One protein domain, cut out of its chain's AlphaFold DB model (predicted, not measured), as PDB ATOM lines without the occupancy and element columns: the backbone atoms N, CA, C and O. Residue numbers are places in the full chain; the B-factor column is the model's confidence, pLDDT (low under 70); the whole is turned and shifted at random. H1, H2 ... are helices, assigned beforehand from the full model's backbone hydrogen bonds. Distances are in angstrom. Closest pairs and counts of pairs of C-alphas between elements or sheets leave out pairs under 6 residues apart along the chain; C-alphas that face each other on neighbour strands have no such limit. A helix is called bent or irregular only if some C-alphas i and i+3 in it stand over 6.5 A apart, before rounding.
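Overview. This is residues 15 to 125 of the 155 residues of the protein "Ubiquinone biosynthesis protein" of Schistosoma mansoni (UniProt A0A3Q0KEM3). A long hairpin of helices H4 and H5 has two helices over one side, H3 crossing H4 and H1 packing on H5, with short H2 at a corner with H3. The 111 printed residues hold five named helices, H1 to H5 along the chain; the class is all helix. The whole is compact, radius of gyration of the C-alphas 14.3 A, spans 38 by 36 by 25 A.

Arrangement. H5, residues 103 to 124, is irregular, C-alphas 104 and 107 being 8.5 A apart. H4, residues 77 to 97, forms a hairpin with H5, a shallow tilt of 22 degrees, opposite ways; the closest C-alphas, of Met 97 and Ser 108, are 5.7 A apart. H1, residues 15 to 30, touches H5 at a steep tilt of 40 degrees, closest C-alphas Asp 18 and Ile 116, 6.4 A. H3, residues 52 to 70, touches H4 with residues 59 to 64 alone, closest C-alphas Val 63 and Arg 83, 6.1 A. H2, residues 39 to 47, touches H3 only at the corner, closest C-alphas Leu 46 and Ser 55, 5.6 A. Every O i to N i+4 pair is within hydrogen-bond range in H1 to H4; in H5, 16 of 18.

Along the chain. H1 begins at C-alpha 15 (197.488, 137.273, 92.848); H5, 33.9 A from first to last C-alpha, ends at C-alpha 124 (209.219, 139.090, 101.373).

Size, cuts and confidence. The printed part has no cut and no long link. Residues 48 to 53 stand free. Residues 72 to 77 and 123 to 125 have pLDDT under 70.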
ATOM      1  N   ALA A  15     197.809 136.834  94.207       83.51
ATOM      2  CA  ALA A  15     197.488 137.273  92.848       83.51
ATOM      3  C   ALA A  15     196.117 137.973  92.737       83.51
ATOM      4  O   ALA A  15     195.980 138.919  91.965       83.51
ATOM      5  N   GLU A  16     195.116 137.543  93.511       85.37
ATOM      6  CA  GLU A  16     193.803 138.202  93.551       85.37
ATOM      7  C   GLU A  16     193.900 139.569  94.235       85.37
ATOM      8  O   GLU A  16     193.280 140.522  93.770       85.37
ATOM      9  N   ILE A  17     194.713 139.686  95.293       86.42
ATOM     10  CA  ILE A  17     194.998 140.965  95.958       86.42
ATOM     11  C   ILE A  17     195.716 141.907  94.988       86.42
ATOM     12  O   ILE A  17     195.288 143.046  94.828       86.42
ATOM     13  N   ASP A  18     196.754 141.436  94.292       89.09
ATOM     14  CA  ASP A  18     197.494 142.230  93.303       89.09
ATOM     15  C   ASP A  18     196.552 142.729  92.188       89.09
ATOM     16  O   ASP A  18     196.591 143.896  91.794       89.09
ATOM     17  N   GLN A  19     195.653 141.864  91.708       90.28
ATOM     18  CA  GLN A  19     194.653 142.203  90.698       90.28
ATOM     19  C   GLN A  19     193.597 143.187  91.220       90.28
ATOM     20  O   GLN A  19     193.188 144.090  90.486       90.28
ATOM     21  N   PHE A  20     193.156 143.026  92.467       90.53
ATOM     22  CA  PHE A  20     192.238 143.948  93.124       90.53
ATOM     23  C   PHE A  20     192.874 145.338  93.262       90.53
ATOM     24  O   PHE A  20     192.298 146.322  92.802       90.53
ATOM     25  N   LEU A  21     194.097 145.412  93.797       92.23
ATOM     26  CA  LEU A  21     194.855 146.659  93.923       92.23
ATOM     27  C   LEU A  21     195.052 147.328  92.563       92.23
ATOM     28  O   LEU A  21     194.813 148.527  92.434       92.23
ATOM     29  N   TYR A  22     195.423 146.553  91.539       94.54
ATOM     30  CA  TYR A  22     195.575 147.065  90.180       94.54
ATOM     31  C   TYR A  22     194.276 147.699  89.675       94.54
ATOM     32  O   TYR A  22     194.308 148.835  89.219       94.54
ATOM     33  N   ARG A  23     193.132 147.010  89.784       94.05
ATOM     34  CA  ARG A  23     191.841 147.526  89.294       94.05
ATOM     35  C   ARG A  23     191.383 148.770  90.049       94.05
ATOM     36  O   ARG A  23     190.908 149.711  89.419       94.05
ATOM     37  N   SER A  24     191.530 148.791  91.372       94.31
ATOM     38  CA  SER A  24     191.121 149.935  92.193       94.31
ATOM     39  C   SER A  24     191.969 151.174  91.900       94.31
ATOM     40  O   SER A  24     191.433 152.266  91.708       94.31
ATOM     41  N   LEU A  25     193.292 151.005  91.786       96.25
ATOM     42  CA  LEU A  25     194.204 152.093  91.424       96.25
ATOM     43  C   LEU A  25     194.006 152.538  89.972       96.25
ATOM     44  O   LEU A  25     193.964 153.736  89.705       96.25
ATOM     45  N   GLU A  26     193.820 151.598  89.045       96.13
ATOM     46  CA  GLU A  26     193.509 151.890  87.644       96.13
ATOM     47  C   GLU A  26     192.224 152.711  87.519       96.13
ATOM     48  O   GLU A  26     192.204 153.709  86.801       96.13
ATOM     49  N   TYR A  27     191.165 152.334  88.239       96.03
ATOM     50  CA  TYR A  27     189.910 153.081  88.256       96.03
ATOM     51  C   TYR A  27     190.126 154.520  88.729       96.03
ATOM     52  O   TYR A  27     189.713 155.462  88.053       96.03
ATOM     53  N   ARG A  28     190.830 154.703  89.854       95.91
ATOM     54  CA  ARG A  28     191.109 156.037  90.395       95.91
ATOM     55  C   ARG A  28     191.948 156.882  89.436       95.91
ATOM     56  O   ARG A  28     191.610 158.042  89.211       95.91
ATOM     57  N   LEU A  29     193.003 156.308  88.861       96.79
ATOM     58  CA  LEU A  29     193.892 156.997  87.925       96.79
ATOM     59  C   LEU A  29     193.187 157.327  86.601       96.79
ATOM     60  O   LEU A  29     193.421 158.382  86.022       96.79
ATOM     61  N   LYS A  30     192.243 156.501  86.134       96.45
ATOM     62  CA  LYS A  30     191.437 156.837  84.948       96.45
ATOM     63  C   LYS A  30     190.620 158.115  85.122       96.45
ATOM     64  O   LYS A  30     190.412 158.828  84.144       96.45
ATOM     65  N   LEU A  31     190.214 158.445  86.351       95.91
ATOM     66  CA  LEU A  31     189.477 159.681  86.637       95.91
ATOM     67  C   LEU A  31     190.333 160.947  86.471       95.91
ATOM     68  O   LEU A  31     189.767 162.014  86.243       95.91
ATOM     69  N   ILE A  32     191.666 160.854  86.563       94.97
ATOM     70  CA  ILE A  32     192.559 162.016  86.398       94.97
ATOM     71  C   ILE A  32     192.986 162.244  84.941       94.97
ATOM     72  O   ILE A  32     193.391 163.353  84.602       94.97
ATOM     73  N   ILE A  33     192.848 161.236  84.066       95.23
ATOM     74  CA  ILE A  33     193.297 161.283  82.659       95.23
ATOM     75  C   ILE A  33     192.794 162.526  81.905       95.23
ATOM     76  O   ILE A  33     193.615 163.184  81.261       95.23
ATOM     77  N   PRO A  34     191.505 162.921  81.994       95.08
ATOM     78  CA  PRO A  34     191.007 164.103  81.285       95.08
ATOM     79  C   PRO A  34     191.652 165.427  81.728       95.08
ATOM     80  O   PRO A  34     191.546 166.420  81.014       95.08
ATOM     81  N   TYR A  35     192.304 165.447  82.895       95.42
ATOM     82  CA  TYR A  35     192.854 166.641  83.537       95.42
ATOM     83  C   TYR A  35     194.387 166.627  83.624       95.42
ATOM     84  O   TYR A  35     194.962 167.493  84.284       95.42
ATOM     85  N   LEU A  36     195.075 165.683  82.965       94.87
ATOM     86  CA  LEU A  36     196.539 165.544  83.043       94.87
ATOM     87  C   LEU A  36     197.304 166.810  82.633       94.87
ATOM     88  O   LEU A  36     198.388 167.070  83.148       94.87
ATOM     89  N   ASN A  37     196.730 167.635  81.756       94.21
ATOM     90  CA  ASN A  37     197.303 168.915  81.337       94.21
ATOM     91  C   ASN A  37     197.380 169.963  82.466       94.21
ATOM     92  O   ASN A  37     198.260 170.823  82.431       94.21
ATOM     93  N   VAL A  38     196.462 169.907  83.436       96.13
ATOM     94  CA  VAL A  38     196.390 170.817  84.596       96.13
ATOM     95  C   VAL A  38     196.737 170.128  85.925       96.13
ATOM     96  O   VAL A  38     196.775 170.759  86.985       96.13
ATOM     97  N   TRP A  39     196.989 168.818  85.886       96.17
ATOM     98  CA  TRP A  39     197.283 168.004  87.062       96.17
ATOM     99  C   TRP A  39     198.572 168.410  87.795       96.17
ATOM    100  O   TRP A  39     198.541 168.478  89.023       96.17
ATOM    101  N   PRO A  40     199.685 168.775  87.118       95.25
ATOM    102  CA  PRO A  40     200.881 169.262  87.809       95.25
ATOM    103  C   PRO A  40     200.617 170.502  88.673       95.25
ATOM    104  O   PRO A  40     201.176 170.633  89.758       95.25
ATOM    105  N   GLN A  41     199.739 171.402  88.222       95.99
ATOM    106  CA  GLN A  41     199.336 172.589  88.973       95.99
ATOM    107  C   GLN A  41     198.489 172.199  90.189       95.99
ATOM    108  O   GLN A  41     198.690 172.748  91.273       95.99
ATOM    109  N   ALA A  42     197.587 171.222  90.039       95.28
ATOM    110  CA  ALA A  42     196.811 170.675  91.149       95.28
ATOM    111  C   ALA A  42     197.716 170.021  92.210       95.28
ATOM    112  O   ALA A  42     197.587 170.326  93.395       95.28
ATOM    113  N   LEU A  43     198.691 169.206  91.794       94.72
ATOM    114  CA  LEU A  43     199.694 168.625  92.693       94.72
ATOM    115  C   LEU A  43     200.546 169.700  93.368       94.72
ATOM    116  O   LEU A  43     200.801 169.623  94.569       94.72
ATOM    117  N   GLY A  44     200.927 170.743  92.630       95.54
ATOM    118  CA  GLY A  44     201.611 171.911  93.180       95.54
ATOM    119  C   GLY A  44     200.812 172.561  94.312       95.54
ATOM    120  O   GLY A  44     201.352 172.785  95.395       95.54
ATOM    121  N   LEU A  45     199.509 172.782  94.111       96.35
ATOM    122  CA  LEU A  45     198.615 173.306  95.149       96.35
ATOM    123  C   LEU A  45     198.501 172.365  96.352       96.35
ATOM    124  O   LEU A  45     198.525 172.845  97.484       96.35
ATOM    125  N   LEU A  46     198.406 171.052  96.136       95.07
ATOM    126  CA  LEU A  46     198.352 170.057  97.216       95.07
ATOM    127  C   LEU A  46     199.664 169.993  98.016       95.07
ATOM    128  O   LEU A  46     199.630 169.775  99.225       95.07
ATOM    129  N   SER A  47     200.802 170.254  97.368       94.24
ATOM    130  CA  SER A  47     202.128 170.239  97.997       94.24
ATOM    131  C   SER A  47     202.429 171.459  98.880       94.24
ATOM    132  O   SER A  47     203.392 171.442  99.648       94.24
ATOM    133  N   LEU A  48     201.621 172.523  98.803       96.04
ATOM    134  CA  LEU A  48     201.796 173.700  99.655       96.04
ATOM    135  C   LEU A  48     201.635 173.322 101.138       96.04
ATOM    136  O   LEU A  48     200.645 172.672 101.471       96.04
ATOM    137  N   PRO A  49     202.492 173.807 102.063       95.71
ATOM    138  CA  PRO A  49     202.447 173.431 103.484       95.71
ATOM    139  C   PRO A  49     201.073 173.564 104.149       95.71
ATOM    140  O   PRO A  49     200.711 172.763 105.005       95.71
ATOM    141  N   LYS A  50     200.280 174.552 103.716       94.81
ATOM    142  CA  LYS A  50     198.907 174.781 104.182       94.81
ATOM    143  C   LYS A  50     197.933 173.664 103.772       94.81
ATOM    144  O   LYS A  50     196.991 173.387 104.506       94.81
ATOM    145  N   ASN A  51     198.155 173.044 102.616       95.03
ATOM    146  CA  ASN A  51     197.292 172.022 102.028       95.03
ATOM    147  C   ASN A  51     197.804 170.594 102.272       95.03
ATOM    148  O   ASN A  51     197.022 169.659 102.124       95.03
ATOM    149  N   ILE A  52     199.061 170.409 102.696       94.46
ATOM    150  CA  ILE A  52     199.646 169.084 102.974       94.46
ATOM    151  C   ILE A  52     198.756 168.223 103.893       94.46
ATOM    152  O   ILE A  52     198.493 167.079 103.523       94.46
ATOM    153  N   PRO A  53     198.237 168.712 105.043       95.39
ATOM    154  CA  PRO A  53     197.384 167.889 105.904       95.39
ATOM    155  C   PRO A  53     196.115 167.402 105.197       95.39
ATOM    156  O   PRO A  53     195.713 166.253 105.368       95.39
ATOM    157  N   LEU A  54     195.517 168.257 104.361       94.16
ATOM    158  CA  LEU A  54     194.342 167.916 103.562       94.16
ATOM    159  C   LEU A  54     194.688 166.888 102.477       94.16
ATOM    160  O   LEU A  54     193.974 165.904 102.320       94.16
ATOM    161  N   SER A  55     195.798 167.088 101.761       94.48
ATOM    162  CA  SER A  55     196.270 166.173 100.717       94.48
ATOM    163  C   SER A  55     196.565 164.777 101.271       94.48
ATOM    164  O   SER A  55     196.142 163.781 100.685       94.48
ATOM    165  N   ILE A  56     197.231 164.700 102.427       94.46
ATOM    166  CA  ILE A  56     197.495 163.433 103.116       94.46
ATOM    167  C   ILE A  56     196.186 162.795 103.593       94.46
ATOM    168  O   ILE A  56     196.039 161.583 103.465       94.46
ATOM    169  N   GLY A  57     195.233 163.586 104.101       95.48
ATOM    170  CA  GLY A  57     193.911 163.101 104.504       95.48
ATOM    171  C   GLY A  57     193.152 162.440 103.350       95.48
ATOM    172  O   GLY A  57     192.750 161.288 103.469       95.48
ATOM    173  N   MET A  58     193.067 163.116 102.199       94.85
ATOM    174  CA  MET A  58     192.441 162.572 100.984       94.85
ATOM    175  C   MET A  58     193.116 161.280 100.509       94.85
ATOM    176  O   MET A  58     192.452 160.342 100.069       94.85
ATOM    177  N   LEU A  59     194.448 161.219 100.593       94.68
ATOM    178  CA  LEU A  59     195.193 160.017 100.239       94.68
ATOM    179  C   LEU A  59     194.923 158.873 101.228       94.68
ATOM    180  O   LEU A  59     194.793 157.723 100.810       94.68
ATOM    181  N   ALA A  60     194.853 159.170 102.526       93.93
ATOM    182  CA  ALA A  60     194.574 158.178 103.556       93.93
ATOM    183  C   ALA A  60     193.172 157.582 103.384       93.93
ATOM    184  O   ALA A  60     193.040 156.362 103.407       93.93
ATOM    185  N   GLU A  61     192.168 158.423 103.117       94.17
ATOM    186  CA  GLU A  61     190.795 158.000 102.817       94.17
ATOM    187  C   GLU A  61     190.742 157.078 101.591       94.17
ATOM    188  O   GLU A  61     190.191 155.984 101.673       94.17
ATOM    189  N   LEU A  62     191.402 157.451 100.487       94.49
ATOM    190  CA  LEU A  62     191.481 156.609  99.287       94.49
ATOM    191  C   LEU A  62     192.071 155.226  99.595       94.49
ATOM    192  O   LEU A  62     191.561 154.197  99.154       94.49
ATOM    193  N   VAL A  63     193.183 155.193 100.326       93.37
ATOM    194  CA  VAL A  63     193.862 153.944 100.671       93.37
ATOM    195  C   VAL A  63     192.998 153.087 101.600       93.37
ATOM    196  O   VAL A  63     192.958 151.866 101.440       93.37
ATOM    197  N   ASP A  64     192.288 153.708 102.537       91.34
ATOM    198  CA  ASP A  64     191.355 153.023 103.427       91.34
ATOM    199  C   ASP A  64     190.175 152.420 102.682       91.34
ATOM    200  O   ASP A  64     189.831 151.268 102.935       91.34
ATOM    201  N   GLU A  65     189.601 153.140 101.721       91.43
ATOM    202  CA  GLU A  65     188.535 152.621 100.866       91.43
ATOM    203  C   GLU A  65     188.995 151.408 100.052       91.43
ATOM    204  O   GLU A  65     188.244 150.439  99.913       91.43
ATOM    205  N   ILE A  66     190.230 151.428  99.537       91.60
ATOM    206  CA  ILE A  66     190.811 150.293  98.808       91.60
ATOM    207  C   ILE A  66     190.946 149.084  99.741       91.60
ATOM    208  O   ILE A  66     190.505 147.990  99.392       91.60
ATOM    209  N   TRP A  67     191.519 149.253 100.936       88.36
ATOM    210  CA  TRP A  67     191.698 148.141 101.878       88.36
ATOM    211  C   TRP A  67     190.377 147.623 102.457       88.36
ATOM    212  O   TRP A  67     190.222 146.411 102.620       88.36
ATOM    213  N   ALA A  68     189.410 148.509 102.698       86.34
ATOM    214  CA  ALA A  68     188.069 148.139 103.138       86.34
ATOM    215  C   ALA A  68     187.364 147.265 102.089       86.34
ATOM    216  O   ALA A  68     186.792 146.231 102.431       86.34
ATOM    217  N   GLN A  69     187.466 147.631 100.808       85.54
ATOM    218  CA  GLN A  69     186.920 146.843  99.702       85.54
ATOM    219  C   GLN A  69     187.692 145.537  99.454       85.54
ATOM    220  O   GLN A  69     187.090 144.545  99.051       85.54
ATOM    221  N   ALA A  70     188.999 145.496  99.738       84.88
ATOM    222  CA  ALA A  70     189.786 144.261  99.685       84.88
ATOM    223  C   ALA A  70     189.382 143.246 100.776       84.88
ATOM    224  O   ALA A  70     189.783 142.085 100.710       84.88
ATOM    225  N   GLY A  71     188.618 143.667 101.791       76.66
ATOM    226  CA  GLY A  71     188.205 142.823 102.914       76.66
ATOM    227  C   GLY A  71     189.319 142.530 103.926       76.66
ATOM    228  O   GLY A  71     189.135 141.686 104.809       76.66
ATOM    229  N   ASP A  72     190.467 143.210 103.834       67.57
ATOM    230  CA  ASP A  72     191.582 143.026 104.766       67.57
ATOM    231  C   ASP A  72     191.216 143.616 106.136       67.57
ATOM    232  O   ASP A  72     191.137 144.828 106.311       67.57
ATOM    233  N   ARG A  73     191.004 142.752 107.138       57.32
ATOM    234  CA  ARG A  73     190.737 143.161 108.532       57.32
ATOM    235  C   ARG A  73     191.999 143.251 109.395       57.32
ATOM    236  O   ARG A  73     191.914 143.136 110.616       57.32
ATOM    237  N   SER A  74     193.180 143.377 108.793       56.51
ATOM    238  CA  SER A  74     194.418 143.412 109.573       56.51
ATOM    239  C   SER A  74     194.597 144.773 110.256       56.51
ATOM    240  O   SER A  74     194.554 145.812 109.603       56.51
ATOM    241  N   THR A  75     194.792 144.771 111.575       50.17
ATOM    242  CA  THR A  75     194.934 145.985 112.406       50.17
ATOM    243  C   THR A  75     196.329 146.147 113.027       50.17
ATOM    244  O   THR A  75     196.561 147.078 113.791       50.17
ATOM    245  N   ASP A  76     197.273 145.258 112.702       57.86
ATOM    246  CA  ASP A  76     198.644 145.263 113.240       57.86
ATOM    247  C   ASP A  76     199.571 146.291 112.563       57.86
ATOM    248  O   ASP A  76     199.177 146.960 111.616       57.86
ATOM    249  N   LEU A  77     200.857 146.357 112.951       58.02
ATOM    250  CA  LEU A  77     201.916 147.123 112.248       58.02
ATOM    251  C   LEU A  77     201.918 146.915 110.717       58.02
ATOM    252  O   LEU A  77     202.309 147.801 109.957       58.02
ATOM    253  N   SER A  78     201.437 145.752 110.261       75.34
ATOM    254  CA  SER A  78     201.224 145.458 108.843       75.34
ATOM    255  C   SER A  78     200.272 146.441 108.144       75.34
ATOM    256  O   SER A  78     200.430 146.671 106.950       75.34
ATOM    257  N   TRP A  79     199.345 147.062 108.873       79.25
ATOM    258  CA  TRP A  79     198.368 148.026 108.376       79.25
ATOM    259  C   TRP A  79     199.011 149.343 107.933       79.25
ATOM    260  O   TRP A  79     198.770 149.794 106.813       79.25
ATOM    261  N   TYR A  80     199.918 149.921 108.731       83.24
ATOM    262  CA  TYR A  80     200.661 151.123 108.326       83.24
ATOM    263  C   TYR A  80     201.559 150.853 107.116       83.24
ATOM    264  O   TYR A  80     201.587 151.650 106.178       83.24
ATOM    265  N   ALA A  81     202.249 149.708 107.095       84.22
ATOM    266  CA  ALA A  81     203.076 149.312 105.955       84.22
ATOM    267  C   ALA A  81     202.237 149.118 104.679       84.22
ATOM    268  O   ALA A  81     202.631 149.571 103.606       84.22
ATOM    269  N   LYS A  82     201.056 148.500 104.796       84.47
ATOM    270  CA  LYS A  82     200.085 148.338 103.705       84.47
ATOM    271  C   LYS A  82     199.573 149.676 103.184       84.47
ATOM    272  O   LYS A  82     199.533 149.872 101.969       84.47
ATOM    273  N   ARG A  83     199.223 150.605 104.081       88.89
ATOM    274  CA  ARG A  83     198.787 151.951 103.695       88.89
ATOM    275  C   ARG A  83     199.878 152.690 102.931       88.89
ATOM    276  O   ARG A  83     199.634 153.163 101.826       88.89
ATOM    277  N   LEU A  84     201.087 152.728 103.495       90.55
ATOM    278  CA  LEU A  84     202.239 153.366 102.860       90.55
ATOM    279  C   LEU A  84     202.580 152.719 101.517       90.55
ATOM    280  O   LEU A  84     202.899 153.435 100.576       90.55
ATOM    281  N   GLY A  85     202.465 151.394 101.401       91.97
ATOM    282  CA  GLY A  85     202.691 150.681 100.148       91.97
ATOM    283  C   GLY A  85     201.738 151.128  99.038       91.97
ATOM    284  O   GLY A  85     202.191 151.547  97.975       91.97
ATOM    285  N   VAL A  86     200.424 151.099  99.285       93.11
ATOM    286  CA  VAL A  86     199.423 151.519  98.282       93.11
ATOM    287  C   VAL A  86     199.553 153.009  97.964       93.11
ATOM    288  O   VAL A  86     199.551 153.381  96.791       93.11
ATOM    289  N   ALA A  87     199.751 153.849  98.984       95.05
ATOM    290  CA  ALA A  87     200.009 155.280  98.825       95.05
ATOM    291  C   ALA A  87     201.230 155.558  97.933       95.05
ATOM    292  O   ALA A  87     201.191 156.416  97.053       95.05
ATOM    293  N   TYR A  88     202.322 154.827  98.157       94.79
ATOM    294  CA  TYR A  88     203.561 154.949  97.397       94.79
ATOM    295  C   TYR A  88     203.356 154.581  95.928       94.79
ATOM    296  O   TYR A  88     203.737 155.346  95.043       94.79
ATOM    297  N   VAL A  89     202.700 153.448  95.659       95.92
ATOM    298  CA  VAL A  89     202.404 153.007  94.290       95.92
ATOM    299  C   VAL A  89     201.490 153.992  93.566       95.92
ATOM    300  O   VAL A  89     201.764 154.322  92.411       95.92
ATOM    301  N   TYR A  90     200.446 154.489  94.238       96.73
ATOM    302  CA  TYR A  90     199.540 155.493  93.681       96.73
ATOM    303  C   TYR A  90     200.300 156.762  93.275       96.73
ATOM    304  O   TYR A  90     200.289 157.121  92.099       96.73
ATOM    305  N   ASN A  91     201.036 157.380  94.208       95.79
ATOM    306  CA  ASN A  91     201.763 158.629  93.952       95.79
ATOM    307  C   ASN A  91     202.830 158.476  92.863       95.79
ATOM    308  O   ASN A  91     202.974 159.343  92.005       95.79
ATOM    309  N   LEU A  92     203.587 157.372  92.866       96.11
ATOM    310  CA  LEU A  92     204.589 157.138  91.827       96.11
ATOM    311  C   LEU A  92     203.958 156.987  90.445       96.11
ATOM    312  O   LEU A  92     204.500 157.504  89.473       96.11
ATOM    313  N   THR A  93     202.843 156.264  90.356       97.03
ATOM    314  CA  THR A  93     202.156 156.048  89.078       97.03
ATOM    315  C   THR A  93     201.528 157.345  88.584       97.03
ATOM    316  O   THR A  93     201.648 157.669  87.407       97.03
ATOM    317  N   GLU A  94     200.929 158.126  89.482       96.12
ATOM    318  CA  GLU A  94     200.384 159.449  89.184       96.12
ATOM    319  C   GLU A  94     201.459 160.402  88.638       96.12
ATOM    320  O   GLU A  94     201.251 161.045  87.611       96.12
ATOM    321  N   LEU A  95     202.643 160.440  89.256       95.73
ATOM    322  CA  LEU A  95     203.779 161.225  88.757       95.73
ATOM    323  C   LEU A  95     204.327 160.692  87.426       95.73
ATOM    324  O   LEU A  95     204.720 161.484  86.569       95.73
ATOM    325  N   TYR A  96     204.358 159.370  87.239       96.45
ATOM    326  CA  TYR A  96     204.814 158.749  85.995       96.45
ATOM    327  C   TYR A  96     203.889 159.098  84.818       96.45
ATOM    328  O   TYR A  96     204.373 159.452  83.744       96.45
ATOM    329  N   MET A  97     202.570 159.109  85.043       96.28
ATOM    330  CA  MET A  97     201.567 159.492  84.040       96.28
ATOM    331  C   MET A  97     201.759 160.907  83.486       96.28
ATOM    332  O   MET A  97     201.412 161.160  82.337       96.28
ATOM    333  N   LEU A  98     202.337 161.828  84.263       94.79
ATOM    334  CA  LEU A  98     202.620 163.193  83.799       94.79
ATOM    335  C   LEU A  98     203.702 163.251  82.713       94.79
ATOM    336  O   LEU A  98     203.758 164.211  81.947       94.79
ATOM    337  N   GLN A  99     204.593 162.261  82.684       94.17
ATOM    338  CA  GLN A  99     205.724 162.199  81.755       94.17
ATOM    339  C   GLN A  99     205.489 161.194  80.625       94.17
ATOM    340  O   GLN A  99     206.221 161.203  79.632       94.17
ATOM    341  N   ASP A 100     204.482 160.336  80.767       94.43
ATOM    342  CA  ASP A 100     204.174 159.284  79.818       94.43
ATOM    343  C   ASP A 100     203.580 159.853  78.519       94.43
ATOM    344  O   ASP A 100     202.507 160.454  78.496       94.43
ATOM    345  N   LYS A 101     204.307 159.653  77.415       92.81
ATOM    346  CA  LYS A 101     203.893 160.035  76.055       92.81
ATOM    347  C   LYS A 101     203.439 158.837  75.219       92.81
ATOM    348  O   LYS A 101     203.239 158.978  74.013       92.81
ATOM    349  N   SER A 102     203.351 157.654  75.823       94.42
ATOM    350  CA  SER A 102     202.922 156.441  75.137       94.42
ATOM    351  C   SER A 102     201.431 156.506  74.767       94.42
ATOM    352  O   SER A 102     200.647 157.193  75.433       94.42
ATOM    353  N   PRO A 103     201.004 155.788  73.712       92.32
ATOM    354  CA  PRO A 103     199.589 155.666  73.377       92.32
ATOM    355  C   PRO A 103     198.788 155.143  74.574       92.32
ATOM    356  O   PRO A 103     199.196 154.171  75.213       92.32
ATOM    357  N   GLU A 104     197.663 155.799  74.874       91.45
ATOM    358  CA  GLU A 104     196.727 155.432  75.954       91.45
ATOM    359  C   GLU A 104     197.367 155.252  77.350       91.45
ATOM    360  O   GLU A 104     196.811 154.556  78.204       91.45
ATOM    361  N   LEU A 105     198.529 155.877  77.599       93.86
ATOM    362  CA  LEU A 105     199.316 155.712  78.833       93.86
ATOM    363  C   LEU A 105     199.723 154.248  79.093       93.86
ATOM    364  O   LEU A 105     199.805 153.797  80.237       93.86
ATOM    365  N   SER A 106     199.927 153.469  78.024       95.27
ATOM    366  CA  SER A 106     200.282 152.044  78.100       95.27
ATOM    367  C   SER A 106     201.488 151.766  79.005       95.27
ATOM    368  O   SER A 106     201.443 150.826  79.805       95.27
ATOM    369  N   GLU A 107     202.521 152.608  78.959       96.27
ATOM    370  CA  GLU A 107     203.696 152.478  79.825       96.27
ATOM    371  C   GLU A 107     203.360 152.730  81.302       96.27
ATOM    372  O   GLU A 107     203.869 152.027  82.176       96.27
ATOM    373  N   SER A 108     202.455 153.665  81.605       96.70
ATOM    374  CA  SER A 108     201.988 153.922  82.975       96.70
ATOM    375  C   SER A 108     201.283 152.715  83.585       96.70
ATOM    376  O   SER A 108     201.492 152.397  84.757       96.70
ATOM    377  N   TRP A 109     200.487 151.990  82.801       97.30
ATOM    378  CA  TRP A 109     199.800 150.786  83.276       97.30
ATOM    379  C   TRP A 109     200.758 149.612  83.504       97.30
ATOM    380  O   TRP A 109     200.604 148.853  84.467       97.30
ATOM    381  N   ILE A 110     201.786 149.481  82.660       96.95
ATOM    382  CA  ILE A 110     202.875 148.518  82.868       96.95
ATOM    383  C   ILE A 110     203.663 148.882  84.133       96.95
ATOM    384  O   ILE A 110     203.972 148.005  84.944       96.95
ATOM    385  N   PHE A 111     203.960 150.168  84.329       96.96
ATOM    386  CA  PHE A 111     204.640 150.677  85.515       96.96
ATOM    387  C   PHE A 111     203.844 150.390  86.794       96.96
ATOM    388  O   PHE A 111     204.406 149.844  87.745       96.96
ATOM    389  N   LEU A 112     202.534 150.664  86.794       97.16
ATOM    390  CA  LEU A 112     201.632 150.372  87.912       97.16
ATOM    391  C   LEU A 112     201.703 148.897  88.322       97.16
ATOM    392  O   LEU A 112     201.893 148.583  89.497       97.16
ATOM    393  N   ARG A 113     201.603 147.984  87.348       95.91
ATOM    394  CA  ARG A 113     201.689 146.537  87.592       95.91
ATOM    395  C   ARG A 113     203.017 146.150  88.242       95.91
ATOM    396  O   ARG A 113     203.009 145.466  89.261       95.91
ATOM    397  N   LYS A 114     204.138 146.637  87.701       95.43
ATOM    398  CA  LYS A 114     205.479 146.371  88.251       95.43
ATOM    399  C   LYS A 114     205.617 146.873  89.689       95.43
ATOM    400  O   LYS A 114     206.162 146.178  90.535       95.43
ATOM    401  N   ARG A 115     205.084 148.057  89.997       94.64
ATOM    402  CA  ARG A 115     205.133 148.622  91.353       94.64
ATOM    403  C   ARG A 115     204.305 147.824  92.366       94.64
ATOM    404  O   ARG A 115     204.726 147.695  93.512       94.64
ATOM    405  N   ILE A 116     203.176 147.246  91.957       93.29
ATOM    406  CA  ILE A 116     202.404 146.320  92.803       93.29
ATOM    407  C   ILE A 116     203.199 145.028  93.058       93.29
ATOM    408  O   ILE A 116     203.280 144.565  94.196       93.29
ATOM    409  N   GLU A 117     203.855 144.478  92.031       91.13
ATOM    410  CA  GLU A 117     204.731 143.305  92.174       91.13
ATOM    411  C   GLU A 117     205.931 143.579  93.106       91.13
ATOM    412  O   GLU A 117     206.318 142.716  93.906       91.13
ATOM    413  N   ASP A 118     206.481 144.795  93.069       89.34
ATOM    414  CA  ASP A 118     207.550 145.229  93.971       89.34
ATOM    415  C   ASP A 118     207.083 145.280  95.433       89.34
ATOM    416  O   ASP A 118     207.809 144.813  96.312       89.34
ATOM    417  N   LEU A 119     205.861 145.756  95.718       84.93
ATOM    418  CA  LEU A 119     205.308 145.751  97.084       84.93
ATOM    419  C   LEU A 119     205.274 144.341  97.686       84.93
ATOM    420  O   LEU A 119     205.580 144.149  98.869       84.93
ATOM    421  N   ARG A 120     204.932 143.335  96.873       79.83
ATOM    422  CA  ARG A 120     204.935 141.929  97.295       79.83
ATOM    423  C   ARG A 120     206.346 141.453  97.627       79.83
ATOM    424  O   ARG A 120     206.548 140.805  98.654       79.83
ATOM    425  N   SER A 121     207.314 141.805  96.786       78.55
ATOM    426  CA  SER A 121     208.726 141.451  96.968       78.55
ATOM    427  C   SER A 121     209.329 142.136  98.200       78.55
ATOM    428  O   SER A 121     210.055 141.508  98.968       78.55
ATOM    429  N   MET A 122     208.956 143.391  98.469       72.01
ATOM    430  CA  MET A 122     209.366 144.118  99.673       72.01
ATOM    431  C   MET A 122     208.859 143.455 100.954       72.01
ATOM    432  O   MET A 122     209.615 143.333 101.913       72.01
ATOM    433  N   LYS A 123     207.611 142.966 100.973       67.82
ATOM    434  CA  LYS A 123     207.076 142.203 102.116       67.82
ATOM    435  C   LYS A 123     207.847 140.898 102.357       67.82
ATOM    436  O   LYS A 123     207.915 140.428 103.490       67.82
ATOM    437  N   GLN A 124     208.414 140.312 101.302       64.90
ATOM    438  CA  GLN A 124     209.219 139.090 101.373       64.90
ATOM    439  C   GLN A 124     210.679 139.341 101.763       64.90
ATOM    440  O   GLN A 124     211.352 138.385 102.160       64.90
ATOM    441  N   MET A 125     211.178 140.585 101.691       59.33
ATOM    442  CA  MET A 125     212.488 140.930 102.244       59.33
ATOM    443  C   MET A 125     212.447 140.724 103.757       59.33
ATOM    444  O   MET A 125     212.056 141.594 104.531       59.33
TER     445      MET A 125